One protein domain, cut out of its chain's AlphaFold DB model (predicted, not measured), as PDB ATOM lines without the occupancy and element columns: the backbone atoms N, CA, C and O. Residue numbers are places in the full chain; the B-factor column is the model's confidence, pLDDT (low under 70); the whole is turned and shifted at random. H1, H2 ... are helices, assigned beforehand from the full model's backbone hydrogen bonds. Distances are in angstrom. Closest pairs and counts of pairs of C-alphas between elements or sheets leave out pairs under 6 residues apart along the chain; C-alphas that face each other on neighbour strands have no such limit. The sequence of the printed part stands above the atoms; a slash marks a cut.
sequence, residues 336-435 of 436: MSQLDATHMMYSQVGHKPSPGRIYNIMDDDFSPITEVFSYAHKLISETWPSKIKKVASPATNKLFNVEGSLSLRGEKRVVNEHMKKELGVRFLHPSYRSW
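What this domain is: This is residues 336 to 435 of the 436 residues of the protein "NAD(P)-binding Rossmann-fold superfamily protein" of Artemisia annua (UniProt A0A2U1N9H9). Six scattered helices sit on a flat, open loop of chain, H1 and H5 toward one end, H2, H3 and H4 toward the other, H6 between. Residues 382 to 387 and 390 to 399 stick out. The printed part has 100 residues, no named strand and is all helix, with 44 residues in H1 to H6, under half. It is only just loose, close to extended, radius of gyration of the C-alphas 18.5 A, spanning 56 by 34 by 14 A.

How they stand to each other: H1, residues 338 to 347, and H5, residues 417 to 423, are close but not clearly touching, closest C-alphas Ser 347 and Leu 423, 7.4 A, at a steep tilt of 45 degrees, the same way. H2, residues 369 to 383, is close to but not clearly touching H3, residues 385 to 388, closest C-alphas Ser 381 and Ile 388, 6.8 A. The same holds for H2 and H6, residues 432 to 435, closest C-alphas Val 372 and Tyr 432, 7.4 A. H4, residues 397 to 400, is apart from the others. Every O i to N i+4 pair is within hydrogen-bond range in H1, H2 and H5; H3, H4 and H6 are too short for one.

Where its parts are: H1 begins at C-alpha 338 (214.536, 223.834, 311.731); H2 is 21.1 A long; H6 ends at C-alpha 435 (220.014, 232.233, 309.542).

The domain as a whole: The C-alphas farthest apart, Pro 355 and Lys 390, are 55.9 A apart. The printed part has no cut. Links H1 to H2 and H4 to H5 are long. The model's pLDDT is under 70 at residues 336, 348 to 349 and 389 to 410.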
ATOM      1  N   MET A 336     216.347 228.259 317.181       68.19
ATOM      2  CA  MET A 336     217.172 227.241 316.570       68.19
ATOM      3  C   MET A 336     216.548 226.901 315.227       68.19
ATOM      4  O   MET A 336     215.351 226.605 315.131       68.19
ATOM      5  N   SER A 337     217.354 226.970 314.170       75.75
ATOM      6  CA  SER A 337     216.897 226.683 312.810       75.75
ATOM      7  C   SER A 337     216.254 225.290 312.728       75.75
ATOM      8  O   SER A 337     216.771 224.313 313.274       75.75
ATOM      9  N   GLN A 338     215.148 225.152 311.984       76.44
ATOM     10  CA  GLN A 338     214.536 223.834 311.731       76.44
ATOM     11  C   GLN A 338     215.522 222.862 311.064       76.44
ATOM     12  O   GLN A 338     215.451 221.648 311.285       76.44
ATOM     13  N   LEU A 339     216.458 223.397 310.271       75.44
ATOM     14  CA  LEU A 339     217.526 222.624 309.649       75.44
ATOM     15  C   LEU A 339     218.510 222.096 310.699       75.44
ATOM     16  O   LEU A 339     218.923 220.944 310.619       75.44
ATOM     17  N   ASP A 340     218.811 222.892 311.724       81.62
ATOM     18  CA  ASP A 340     219.674 222.507 312.841       81.62
ATOM     19  C   ASP A 340     218.994 221.538 313.814       81.62
ATOM     20  O   ASP A 340     219.627 220.585 314.271       81.62
ATOM     21  N   ALA A 341     217.690 221.684 314.064       81.75
ATOM     22  CA  ALA A 341     216.906 220.686 314.799       81.75
ATOM     23  C   ALA A 341     216.892 219.331 314.077       81.75
ATOM     24  O   ALA A 341     217.050 218.277 314.699       81.75
ATOM     25  N   THR A 342     216.783 219.363 312.750       82.94
ATOM     26  CA  THR A 342     216.836 218.178 311.892       82.94
ATOM     27  C   THR A 342     218.246 217.570 311.880       82.94
ATOM     28  O   THR A 342     218.398 216.371 312.118       82.94
ATOM     29  N   HIS A 343     219.291 218.386 311.707       82.38
ATOM     30  CA  HIS A 343     220.694 217.960 311.770       82.38
ATOM     31  C   HIS A 343     221.041 217.340 313.133       82.38
ATOM     32  O   HIS A 343     221.666 216.281 313.191       82.38
ATOM     33  N   MET A 344     220.550 217.921 314.232       81.88
ATOM     34  CA  MET A 344     220.680 217.354 315.574       81.88
ATOM     35  C   MET A 344     220.028 215.964 315.666       81.88
ATOM     36  O   MET A 344     220.670 215.042 316.176       81.88
ATOM     37  N   MET A 345     218.804 215.769 315.156       80.75
ATOM     38  CA  MET A 345     218.170 214.441 315.162       80.75
ATOM     39  C   MET A 345     218.961 213.410 314.345       80.75
ATOM     40  O   MET A 345     219.105 212.272 314.790       80.75
ATOM     41  N   TYR A 346     219.531 213.801 313.200       81.50
ATOM     42  CA  TYR A 346     220.373 212.906 312.400       81.50
ATOM     43  C   TYR A 346     221.746 212.626 313.036       81.50
ATOM     44  O   TYR A 346     222.226 211.496 312.963       81.50
ATOM     45  N   SER A 347     222.359 213.583 313.737       70.94
ATOM     46  CA  SER A 347     223.646 213.369 314.423       70.94
ATOM     47  C   SER A 347     223.570 212.318 315.550       70.94
ATOM     48  O   SER A 347     224.534 211.586 315.786       70.94
ATOM     49  N   GLN A 348     222.395 212.139 316.173       66.56
ATOM     50  CA  GLN A 348     222.156 211.069 317.156       66.56
ATOM     51  C   GLN A 348     222.192 209.651 316.558       66.56
ATOM     52  O   GLN A 348     222.249 208.677 317.309       66.56
ATOM     53  N   VAL A 349     222.195 209.502 315.227       65.75
ATOM     54  CA  VAL A 349     222.384 208.195 314.571       65.75
ATOM     55  C   VAL A 349     223.827 207.695 314.747       65.75
ATOM     56  O   VAL A 349     224.037 206.490 314.864       65.75
ATOM     57  N   GLY A 350     224.809 208.602 314.836       71.62
ATOM     58  CA  GLY A 350     226.211 208.267 315.127       71.62
ATOM     59  C   GLY A 350     226.519 208.145 316.625       71.62
ATOM     60  O   GLY A 350     227.291 207.276 317.030       71.62
ATOM     61  N   HIS A 351     225.885 208.973 317.460       78.88
ATOM     62  CA  HIS A 351     226.075 208.972 318.913       78.88
ATOM     63  C   HIS A 351     224.771 208.661 319.649       78.88
ATOM     64  O   HIS A 351     223.913 209.525 319.818       78.88
ATOM     65  N   LYS A 352     224.650 207.422 320.143       84.00
ATOM     66  CA  LYS A 352     223.509 206.975 320.951       84.00
ATOM     67  C   LYS A 352     223.450 207.777 322.266       84.00
ATOM     68  O   LYS A 352     224.308 207.556 323.122       84.00
ATOM     69  N   PRO A 353     222.451 208.658 322.475       86.19
ATOM     70  CA  PRO A 353     222.371 209.475 323.683       86.19
ATOM     71  C   PRO A 353     222.138 208.606 324.923       86.19
ATOM     72  O   PRO A 353     221.394 207.618 324.867       86.19
ATOM     73  N   SER A 354     222.706 208.999 326.067       89.19
ATOM     74  CA  SER A 354     222.447 208.304 327.333       89.19
ATOM     75  C   SER A 354     220.944 208.348 327.677       89.19
ATOM     76  O   SER A 354     220.368 209.442 327.743       89.19
ATOM     77  N   PRO A 355     220.270 207.201 327.911       92.06
ATOM     78  CA  PRO A 355     218.830 207.175 328.159       92.06
ATOM     79  C   PRO A 355     218.414 208.035 329.357       92.06
ATOM     80  O   PRO A 355     218.970 207.917 330.446       92.06
ATOM     81  N   GLY A 356     217.396 208.877 329.170       92.88
ATOM     82  CA  GLY A 356     216.865 209.745 330.227       92.88
ATOM     83  C   GLY A 356     217.628 211.056 330.450       92.88
ATOM     84  O   GLY A 356     217.243 211.812 331.342       92.88
ATOM     85  N   ARG A 357     218.659 211.367 329.649       93.69
ATOM     86  CA  ARG A 357     219.221 212.726 329.593       93.69
ATOM     87  C   ARG A 357     218.211 213.718 329.018       93.69
ATOM     88  O   ARG A 357     217.393 213.375 328.168       93.69
ATOM     89  N   ILE A 358     218.321 214.960 329.475       93.75
ATOM     90  CA  ILE A 358     217.610 216.122 328.946       93.75
ATOM     91  C   ILE A 358     218.673 217.053 328.370       93.75
ATOM     92  O   ILE A 358     219.691 217.297 329.019       93.75
ATOM     93  N   TYR A 359     218.435 217.560 327.165       93.88
ATOM     94  CA  TYR A 359     219.317 218.493 326.476       93.88
ATOM     95  C   TYR A 359     218.547 219.779 326.184       93.88
ATOM     96  O   TYR A 359     217.382 219.721 325.794       93.88
ATOM     97  N   ASN A 360     219.201 220.922 326.371       93.31
ATOM     98  CA  ASN A 360     218.680 222.203 325.910       93.31
ATOM     99  C   ASN A 360     219.015 222.347 324.426       93.31
ATOM    100  O   ASN A 360     220.172 222.155 324.065       93.31
ATOM    101  N   ILE A 361     218.019 222.681 323.610       91.00
ATOM    102  CA  ILE A 361     218.094 222.746 322.147       91.00
ATOM    103  C   ILE A 361     217.907 224.218 321.768       91.00
ATOM    104  O   ILE A 361     216.777 224.691 321.739       91.00
ATOM    105  N   MET A 362     219.016 224.946 321.621       90.31
ATOM    106  CA  MET A 362     219.083 226.386 321.322       90.31
ATOM    107  C   MET A 362     220.376 226.690 320.566       90.31
ATOM    108  O   MET A 362     221.371 225.991 320.794       90.31
ATOM    109  N   ASP A 363     220.371 227.745 319.750       91.00
ATOM    110  CA  ASP A 363     221.565 228.285 319.086       91.00
ATOM    111  C   ASP A 363     222.607 228.829 320.096       91.00
ATOM    112  O   ASP A 363     222.390 228.849 321.313       91.00
ATOM    113  N   ASP A 364     223.788 229.222 319.605       92.62
ATOM    114  CA  ASP A 364     224.929 229.623 320.446       92.62
ATOM    115  C   ASP A 364     224.859 231.081 320.903       92.62
ATOM    116  O   ASP A 364     225.454 231.442 321.924       92.62
ATOM    117  N   ASP A 365     224.146 231.907 320.141       90.81
ATOM    118  CA  ASP A 365     224.056 233.348 320.327       90.81
ATOM    119  C   ASP A 365     222.739 233.742 321.018       90.81
ATOM    120  O   ASP A 365     221.656 233.662 320.438       90.81
ATOM    121  N   PHE A 366     222.832 234.202 322.270       87.62
ATOM    122  CA  PHE A 366     221.701 234.794 322.992       87.62
ATOM    123  C   PHE A 366     221.592 236.277 322.651       87.62
ATOM    124  O   PHE A 366     222.048 237.137 323.412       87.62
ATOM    125  N   SER A 367     220.966 236.564 321.518       89.00
ATOM    126  CA  SER A 367     220.739 237.931 321.066       89.00
ATOM    127  C   SER A 367     219.462 238.532 321.673       89.00
ATOM    128  O   SER A 367     218.413 237.885 321.657       89.00
ATOM    129  N   PRO A 368     219.504 239.767 322.213       89.00
ATOM    130  CA  PRO A 368     218.307 240.462 322.677       89.00
ATOM    131  C   PRO A 368     217.287 240.623 321.547       89.00
ATOM    132  O   PRO A 368     217.648 240.959 320.419       89.00
ATOM    133  N   ILE A 369     215.997 240.489 321.859       84.25
ATOM    134  CA  ILE A 369     214.915 240.594 320.864       84.25
ATOM    135  C   ILE A 369     214.949 241.920 320.069       84.25
ATOM    136  O   ILE A 369     214.633 241.959 318.881       84.25
ATOM    137  N   THR A 370     215.400 243.009 320.698       85.25
ATOM    138  CA  THR A 370     215.609 244.320 320.064       85.25
ATOM    139  C   THR A 370     216.729 244.308 319.020       85.25
ATOM    140  O   THR A 370     216.621 244.990 317.999       85.25
ATOM    141  N   GLU A 371     217.781 243.514 319.227       89.38
ATOM    142  CA  GLU A 371     218.882 243.329 318.278       89.38
ATOM    143  C   GLU A 371     218.446 242.473 317.080       89.38
ATOM    144  O   GLU A 371     218.748 242.816 315.932       89.38
ATOM    145  N   VAL A 372     217.658 241.420 317.335       90.12
ATOM    146  CA  VAL A 372     217.061 240.570 316.292       90.12
ATOM    147  C   VAL A 372     216.167 241.399 315.368       90.12
ATOM    148  O   VAL A 372     216.376 241.406 314.152       90.12
ATOM    149  N   PHE A 373     215.245 242.194 315.925       88.38
ATOM    150  CA  PHE A 373     214.395 243.089 315.130       88.38
ATOM    151  C   PHE A 373     215.182 244.172 314.385       88.38
ATOM    152  O   PHE A 373     214.878 244.451 313.223       88.38
ATOM    153  N   SER A 374     216.209 244.759 315.009       90.75
ATOM    154  CA  SER A 374     217.052 245.773 314.360       90.75
ATOM    155  C   SER A 374     217.804 245.203 313.153       90.75
ATOM    156  O   SER A 374     217.890 245.852 312.108       90.75
ATOM    157  N   TYR A 375     218.311 243.973 313.265       93.50
ATOM    158  CA  TYR A 375     218.998 243.284 312.174       93.50
ATOM    159  C   TYR A 375     218.036 242.851 311.059       93.50
ATOM    160  O   TYR A 375     218.303 243.133 309.893       93.50
ATOM    161  N   ALA A 376     216.881 242.271 311.399       91.00
ATOM    162  CA  ALA A 376     215.855 241.920 310.418       91.00
ATOM    163  C   ALA A 376     215.359 243.155 309.642       91.00
ATOM    164  O   ALA A 376     215.244 243.125 308.416       91.00
ATOM    165  N   HIS A 377     215.132 244.279 310.334       88.38
ATOM    166  CA  HIS A 377     214.777 245.546 309.693       88.38
ATOM    167  C   HIS A 377     215.893 246.050 308.764       88.38
ATOM    168  O   HIS A 377     215.602 246.491 307.649       88.38
ATOM    169  N   LYS A 378     217.164 245.936 309.178       93.12
ATOM    170  CA  LYS A 378     218.319 246.264 308.331       93.12
ATOM    171  C   LYS A 378     218.316 245.432 307.040       93.12
ATOM    172  O   LYS A 378     218.303 246.029 305.965       93.12
ATOM    173  N   LEU A 379     218.233 244.104 307.128       92.50
ATOM    174  CA  LEU A 379     218.210 243.207 305.961       92.50
ATOM    175  C   LEU A 379     217.047 243.517 305.009       92.50
ATOM    176  O   LEU A 379     217.230 243.602 303.792       92.50
ATOM    177  N   ILE A 380     215.851 243.755 305.555       88.62
ATOM    178  CA  ILE A 380     214.673 244.156 304.774       88.62
ATOM    179  C   ILE A 380     214.923 245.501 304.068       88.62
ATOM    180  O   ILE A 380     214.589 245.638 302.888       88.62
ATOM    181  N   SER A 381     215.556 246.466 304.747       88.62
ATOM    182  CA  SER A 381     215.906 247.780 304.184       88.62
ATOM    183  C   SER A 381     216.951 247.724 303.069       88.62
ATOM    184  O   SER A 381     216.815 248.444 302.079       88.62
ATOM    185  N   GLU A 382     217.935 246.831 303.188       92.12
ATOM    186  CA  GLU A 382     218.981 246.604 302.186       92.12
ATOM    187  C   GLU A 382     218.436 245.836 300.970       92.12
ATOM    188  O   GLU A 382     218.766 246.169 299.832       92.12
ATOM    189  N   THR A 383     217.528 244.877 301.187       92.69
ATOM    190  CA  THR A 383     216.932 244.056 300.115       92.69
ATOM    191  C   THR A 383     215.840 244.797 299.328       92.69
ATOM    192  O   THR A 383     215.689 244.587 298.124       92.69
ATOM    193  N   TRP A 384     215.063 245.681 299.973       89.69
ATOM    194  CA  TRP A 384     213.888 246.332 299.361       89.69
ATOM    195  C   TRP A 384     213.852 247.875 299.489       89.69
ATOM    196  O   TRP A 384     212.792 248.443 299.796       89.69
ATOM    197  N   PRO A 385     214.948 248.603 299.190       87.25
ATOM    198  CA  PRO A 385     215.077 250.038 299.480       87.25
ATOM    199  C   PRO A 385     214.044 250.923 298.760       87.25
ATOM    200  O   PRO A 385     213.702 252.006 299.237       87.25
ATOM    201  N   SER A 386     213.515 250.480 297.616       85.56
ATOM    202  CA  SER A 386     212.490 251.196 296.845       85.56
ATOM    203  C   SER A 386     211.069 251.040 297.400       85.56
ATOM    204  O   SER A 386     210.240 251.926 297.192       85.56
ATOM    205  N   LYS A 387     210.774 249.952 298.126       78.81
ATOM    206  CA  LYS A 387     209.439 249.685 298.694       78.81
ATOM    207  C   LYS A 387     209.236 250.386 300.040       78.81
ATOM    208  O   LYS A 387     208.144 250.866 300.331       78.81
ATOM    209  N   ILE A 388     210.298 250.498 300.837       72.88
ATOM    210  CA  ILE A 388     210.223 250.940 302.242       72.88
ATOM    211  C   ILE A 388     210.100 252.462 302.383       72.88
ATOM    212  O   ILE A 388     209.474 252.938 303.328       72.88
ATOM    213  N   LYS A 389     210.563 253.242 301.394       69.75
ATOM    214  CA  LYS A 389     210.401 254.712 301.368       69.75
ATOM    215  C   LYS A 389     208.943 255.193 301.453       69.75
ATOM    216  O   LYS A 389     208.726 256.343 301.814       69.75
ATOM    217  N   LYS A 390     207.955 254.340 301.148       61.56
ATOM    218  CA  LYS A 390     206.521 254.651 301.309       61.56
ATOM    219  C   LYS A 390     205.968 254.384 302.718       61.56
ATOM    220  O   LYS A 390     204.906 254.898 303.037       61.56
ATOM    221  N   VAL A 391     206.663 253.595 303.544       59.75
ATOM    222  CA  VAL A 391     206.176 253.093 304.850       59.75
ATOM    223  C   VAL A 391     206.832 253.826 306.036       59.75
ATOM    224  O   VAL A 391     206.483 253.611 307.195       59.75
ATOM    225  N   ALA A 392     207.747 254.759 305.764       57.22
ATOM    226  CA  ALA A 392     208.374 255.636 306.756       57.22
ATOM    227  C   ALA A 392     207.433 256.766 307.246       57.22
ATOM    228  O   ALA A 392     207.835 257.926 307.337       57.22
ATOM    229  N   SER A 393     206.166 256.445 307.532       57.88
ATOM    230  CA  SER A 393     205.236 257.382 308.166       57.88
ATOM    231  C   SER A 393     205.531 257.494 309.676       57.88
ATOM    232  O   SER A 393     206.088 256.565 310.270       57.88
ATOM    233  N   PRO A 394     205.145 258.595 310.352       58.03
ATOM    234  CA  PRO A 394     205.401 258.771 311.787       58.03
ATOM    235  C   PRO A 394     204.769 257.701 312.696       58.03
ATOM    236  O   PRO A 394     205.134 257.601 313.868       58.03
ATOM    237  N   ALA A 395     203.821 256.906 312.185       55.62
ATOM    238  CA  ALA A 395     203.181 255.828 312.933       55.62
ATOM    239  C   ALA A 395     204.146 254.667 313.233       55.62
ATOM    240  O   ALA A 395     204.081 254.081 314.315       55.62
ATOM    241  N   THR A 396     205.077 254.368 312.322       56.09
ATOM    242  CA  THR A 396     205.960 253.193 312.405       56.09
ATOM    243  C   THR A 396     206.936 253.290 313.584       56.09
ATOM    244  O   THR A 396     207.183 252.301 314.272       56.09
ATOM    245  N   ASN A 397     207.391 254.502 313.924       57.41
ATOM    246  CA  ASN A 397     208.271 254.747 315.075       57.41
ATOM    247  C   ASN A 397     207.595 254.461 316.432       57.41
ATOM    248  O   ASN A 397     208.281 254.164 317.410       57.41
ATOM    249  N   LYS A 398     206.255 254.496 316.520       58.34
ATOM    250  CA  LYS A 398     205.545 254.130 317.761       58.34
ATOM    251  C   LYS A 398     205.546 252.625 318.041       58.34
ATOM    252  O   LYS A 398     205.373 252.259 319.198       58.34
ATOM    253  N   LEU A 399     205.744 251.771 317.030       54.09
ATOM    254  CA  LEU A 399     205.801 250.316 317.229       54.09
ATOM    255  C   LEU A 399     207.118 249.868 317.879       54.09
ATOM    256  O   LEU A 399     207.113 248.936 318.677       54.09
ATOM    257  N   PHE A 400     208.228 250.543 317.569       55.59
ATOM    258  CA  PHE A 400     209.535 250.249 318.165       55.59
ATOM    259  C   PHE A 400     209.682 250.841 319.575       55.59
ATOM    260  O   PHE A 400     210.295 250.217 320.435       55.59
ATOM    261  N   ASN A 401     209.011 251.961 319.871       54.12
ATOM    262  CA  ASN A 401     208.985 252.573 321.207       54.12
ATOM    263  C   ASN A 401     208.093 251.827 322.236       54.12
ATOM    264  O   ASN A 401     207.724 252.397 323.263       54.12
ATOM    265  N   VAL A 402     207.778 250.539 322.030       53.94
ATOM    266  CA  VAL A 402     207.130 249.650 323.034       53.94
ATOM    267  C   VAL A 402     208.160 249.136 324.070       53.94
ATOM    268  O   VAL A 402     208.029 248.085 324.697       53.94
ATOM    269  N   GLU A 403     209.189 249.943 324.307       53.12
ATOM    270  CA  GLU A 403     210.342 249.699 325.174       53.12
ATOM    271  C   GLU A 403     209.941 249.585 326.660       53.12
ATOM    272  O   GLU A 403     210.563 248.866 327.437       53.12
ATOM    273  N   GLY A 404     208.833 250.227 327.053       51.53
ATOM    274  CA  GLY A 404     208.339 250.229 328.434       51.53
ATOM    275  C   GLY A 404     207.569 248.976 328.881       51.53
ATOM    276  O   GLY A 404     207.413 248.777 330.084       51.53
ATOM    277  N   SER A 405     207.071 248.135 327.960       49.41
ATOM    278  CA  SER A 405     206.226 246.972 328.317       49.41
ATOM    279  C   SER A 405     206.905 245.615 328.130       49.41
ATOM    280  O   SER A 405     206.457 244.640 328.734       49.41
ATOM    281  N   LEU A 406     207.987 245.536 327.354       54.03
ATOM    282  CA  LEU A 406     208.832 244.342 327.234       54.03
ATOM    283  C   LEU A 406     209.949 244.359 328.289       54.03
ATOM    284  O   LEU A 406     211.109 244.078 328.000       54.03
ATOM    285  N   SER A 407     209.600 244.712 329.531       48.44
ATOM    286  CA  SER A 407     210.540 244.682 330.651       48.44
ATOM    287  C   SER A 407     211.117 243.271 330.792       48.44
ATOM    288  O   SER A 407     210.382 242.330 331.094       48.44
ATOM    289  N   LEU A 408     212.436 243.142 330.604       56.97
ATOM    290  CA  LEU A 408     213.235 241.901 330.612       56.97
ATOM    291  C   LEU A 408     213.326 241.234 332.006       56.97
ATOM    292  O   LEU A 408     214.329 240.622 332.380       56.97
ATOM    293  N   ARG A 409     212.282 241.372 332.828       51.16
ATOM    294  CA  ARG A 409     212.221 240.958 334.230       51.16
ATOM    295  C   ARG A 409     212.033 239.446 334.353       51.16
ATOM    296  O   ARG A 409     210.964 238.965 334.726       51.16
ATOM    297  N   GLY A 410     213.107 238.714 334.078       69.31
ATOM    298  CA  GLY A 410     213.161 237.253 334.148       69.31
ATOM    299  C   GLY A 410     213.733 236.576 332.904       69.31
ATOM    300  O   GLY A 410     213.566 235.365 332.776       69.31
ATOM    301  N   GLU A 411     214.387 237.314 331.999       74.50
ATOM    302  CA  GLU A 411     215.054 236.717 330.839       74.50
ATOM    303  C   GLU A 411     216.115 235.701 331.297       74.50
ATOM    304  O   GLU A 411     217.057 236.026 332.028       74.50
ATOM    305  N   LYS A 412     215.934 234.435 330.908       85.19
ATOM    306  CA  LYS A 412     216.785 233.322 331.326       85.19
ATOM    307  C   LYS A 412     217.584 232.812 330.135       85.19
ATOM    308  O   LYS A 412     217.015 232.271 329.196       85.19
ATOM    309  N   ARG A 413     218.910 232.893 330.232       87.50
ATOM    310  CA  ARG A 413     219.836 232.272 329.272       87.50
ATOM    311  C   ARG A 413     219.924 230.767 329.532       87.50
ATOM    312  O   ARG A 413     219.929 230.332 330.688       87.50
ATOM    313  N   VAL A 414     219.969 229.966 328.470       91.50
ATOM    314  CA  VAL A 414     219.823 228.503 328.542       91.50
ATOM    315  C   VAL A 414     220.962 227.833 327.776       91.50
ATOM    316  O   VAL A 414     220.888 227.605 326.578       91.50
ATOM    317  N   VAL A 415     222.041 227.516 328.489       93.12
ATOM    318  CA  VAL A 415     223.285 226.997 327.900       93.12
ATOM    319  C   VAL A 415     223.072 225.647 327.191       93.12
ATOM    320  O   VAL A 415     222.495 224.718 327.766       93.12
ATOM    321  N   ASN A 416     223.594 225.531 325.965       94.88
ATOM    322  CA  ASN A 416     223.490 224.360 325.081       94.88
ATOM    323  C   ASN A 416     224.730 223.428 325.107       94.88
ATOM    324  O   ASN A 416     224.767 222.406 324.423       94.88
ATOM    325  N   GLU A 417     225.746 223.725 325.927       94.94
ATOM    326  CA  GLU A 417     227.013 222.971 325.983       94.94
ATOM    327  C   GLU A 417     226.847 221.452 326.136       94.94
ATOM    328  O   GLU A 417     227.657 220.692 325.605       94.94
ATOM    329  N   HIS A 418     225.822 220.995 326.864       93.94
ATOM    330  CA  HIS A 418     225.637 219.576 327.165       93.94
ATOM    331  C   HIS A 418     225.384 218.741 325.898       93.94
ATOM    332  O   HIS A 418     225.952 217.659 325.767       93.94
ATOM    333  N   MET A 419     224.600 219.245 324.933       93.06
ATOM    334  CA  MET A 419     224.391 218.528 323.664       93.06
ATOM    335  C   MET A 419     225.637 218.544 322.779       93.06
ATOM    336  O   MET A 419     225.964 217.521 322.188       93.06
ATOM    337  N   LYS A 420     226.392 219.647 322.743       93.88
ATOM    338  CA  LYS A 420     227.649 219.706 321.976       93.88
ATOM    339  C   LYS A 420     228.694 218.731 322.514       93.88
ATOM    340  O   LYS A 420     229.359 218.053 321.738       93.88
ATOM    341  N   LYS A 421     228.826 218.653 323.844       94.44
ATOM    342  CA  LYS A 421     229.821 217.813 324.528       94.44
ATOM    343  C   LYS A 421     229.467 216.321 324.502       94.44
ATOM    344  O   LYS A 421     230.360 215.521 324.258       94.44
ATOM    345  N   GLU A 422     228.207 215.940 324.745       93.06
ATOM    346  CA  GLU A 422     227.805 214.516 324.782       93.06
ATOM    347  C   GLU A 422     227.448 213.955 323.393       93.06
ATOM    348  O   GLU A 422     227.727 212.790 323.125       93.06
ATOM    349  N   LEU A 423     226.853 214.760 322.502       91.94
ATOM    350  CA  LEU A 423     226.347 214.294 321.198       91.94
ATOM    351  C   LEU A 423     227.221 214.718 320.006       91.94
ATOM    352  O   LEU A 423     226.928 214.337 318.876       91.94
ATOM    353  N   GLY A 424     228.256 215.533 320.226       93.06
ATOM    354  CA  GLY A 424     229.134 216.035 319.161       93.06
ATOM    355  C   GLY A 424     228.467 217.020 318.190       93.06
ATOM    356  O   GLY A 424     229.038 217.311 317.138       93.06
ATOM    357  N   VAL A 425     227.269 217.525 318.521       91.38
ATOM    358  CA  VAL A 425     226.473 218.392 317.638       91.38
ATOM    359  C   VAL A 425     227.228 219.684 317.333       91.38
ATOM    360  O   VAL A 425     227.717 220.366 318.236       91.38
ATOM    361  N   ARG A 426     227.259 220.036 316.048       93.25
ATOM    362  CA  ARG A 426     227.688 221.340 315.536       93.25
ATOM    363  C   ARG A 426     226.518 221.938 314.767       93.25
ATOM    364  O   ARG A 426     225.921 221.235 313.949       93.25
ATOM    365  N   PHE A 427     226.202 223.195 315.041       92.00
ATOM    366  CA  PHE A 427     225.167 223.913 314.309       92.00
ATOM    367  C   PHE A 427     225.710 224.437 312.981       92.00
ATOM    368  O   PHE A 427     226.866 224.856 312.891       92.00
ATOM    369  N   LEU A 428     224.861 224.394 311.962       92.38
ATOM    370  CA  LEU A 428     225.043 225.015 310.659       92.38
ATOM    371  C   LEU A 428     224.852 226.535 310.776       92.38
ATOM    372  O   LEU A 428     225.624 227.290 310.189       92.38
ATOM    373  N   HIS A 429     223.886 226.971 311.592       92.94
ATOM    374  CA  HIS A 429     223.587 228.380 311.858       92.94
ATOM    375  C   HIS A 429     223.734 228.660 313.366       92.94
ATOM    376  O   HIS A 429     222.742 228.708 314.081       92.94
ATOM    377  N   PRO A 430     224.959 228.829 313.902       92.06
ATOM    378  CA  PRO A 430     225.167 229.018 315.343       92.06
ATOM    379  C   PRO A 430     224.603 230.342 315.890       92.06
ATOM    380  O   PRO A 430     224.592 230.542 317.101       92.06
ATOM    381  N   SER A 431     224.164 231.259 315.025       92.75
ATOM    382  CA  SER A 431     223.573 232.541 315.409       92.75
ATOM    383  C   SER A 431     222.372 232.887 314.532       92.75
ATOM    384  O   SER A 431     222.331 232.541 313.346       92.75
ATOM    385  N   TYR A 432     221.460 233.691 315.072       90.12
ATOM    386  CA  TYR A 432     220.327 234.231 314.322       90.12
ATOM    387  C   TYR A 432     220.771 235.001 313.051       90.12
ATOM    388  O   TYR A 432     220.096 234.948 312.027       90.12
ATOM    389  N   ARG A 433     221.958 235.638 313.074       92.31
ATOM    390  CA  ARG A 433     222.577 236.358 311.936       92.31
ATOM    391  C   ARG A 433     223.092 235.462 310.816       92.31
ATOM    392  O   ARG A 433     223.317 235.942 309.715       92.31
ATOM    393  N   SER A 434     223.371 234.193 311.108       90.88
ATOM    394  CA  SER A 434     223.706 233.212 310.069       90.88
ATOM    395  C   SER A 434     222.459 232.627 309.404       90.88
ATOM    396  O   SER A 434     222.581 232.040 308.336       90.88
ATOM    397  N   TRP A 435     221.285 232.771 310.030       86.88
ATOM    398  CA  TRP A 435     220.014 232.233 309.542       86.88
ATOM    399  C   TRP A 435     219.140 233.270 308.807       86.88
ATOM    400  O   TRP A 435     218.449 232.897 307.858       86.88
TER     401      TRP A 435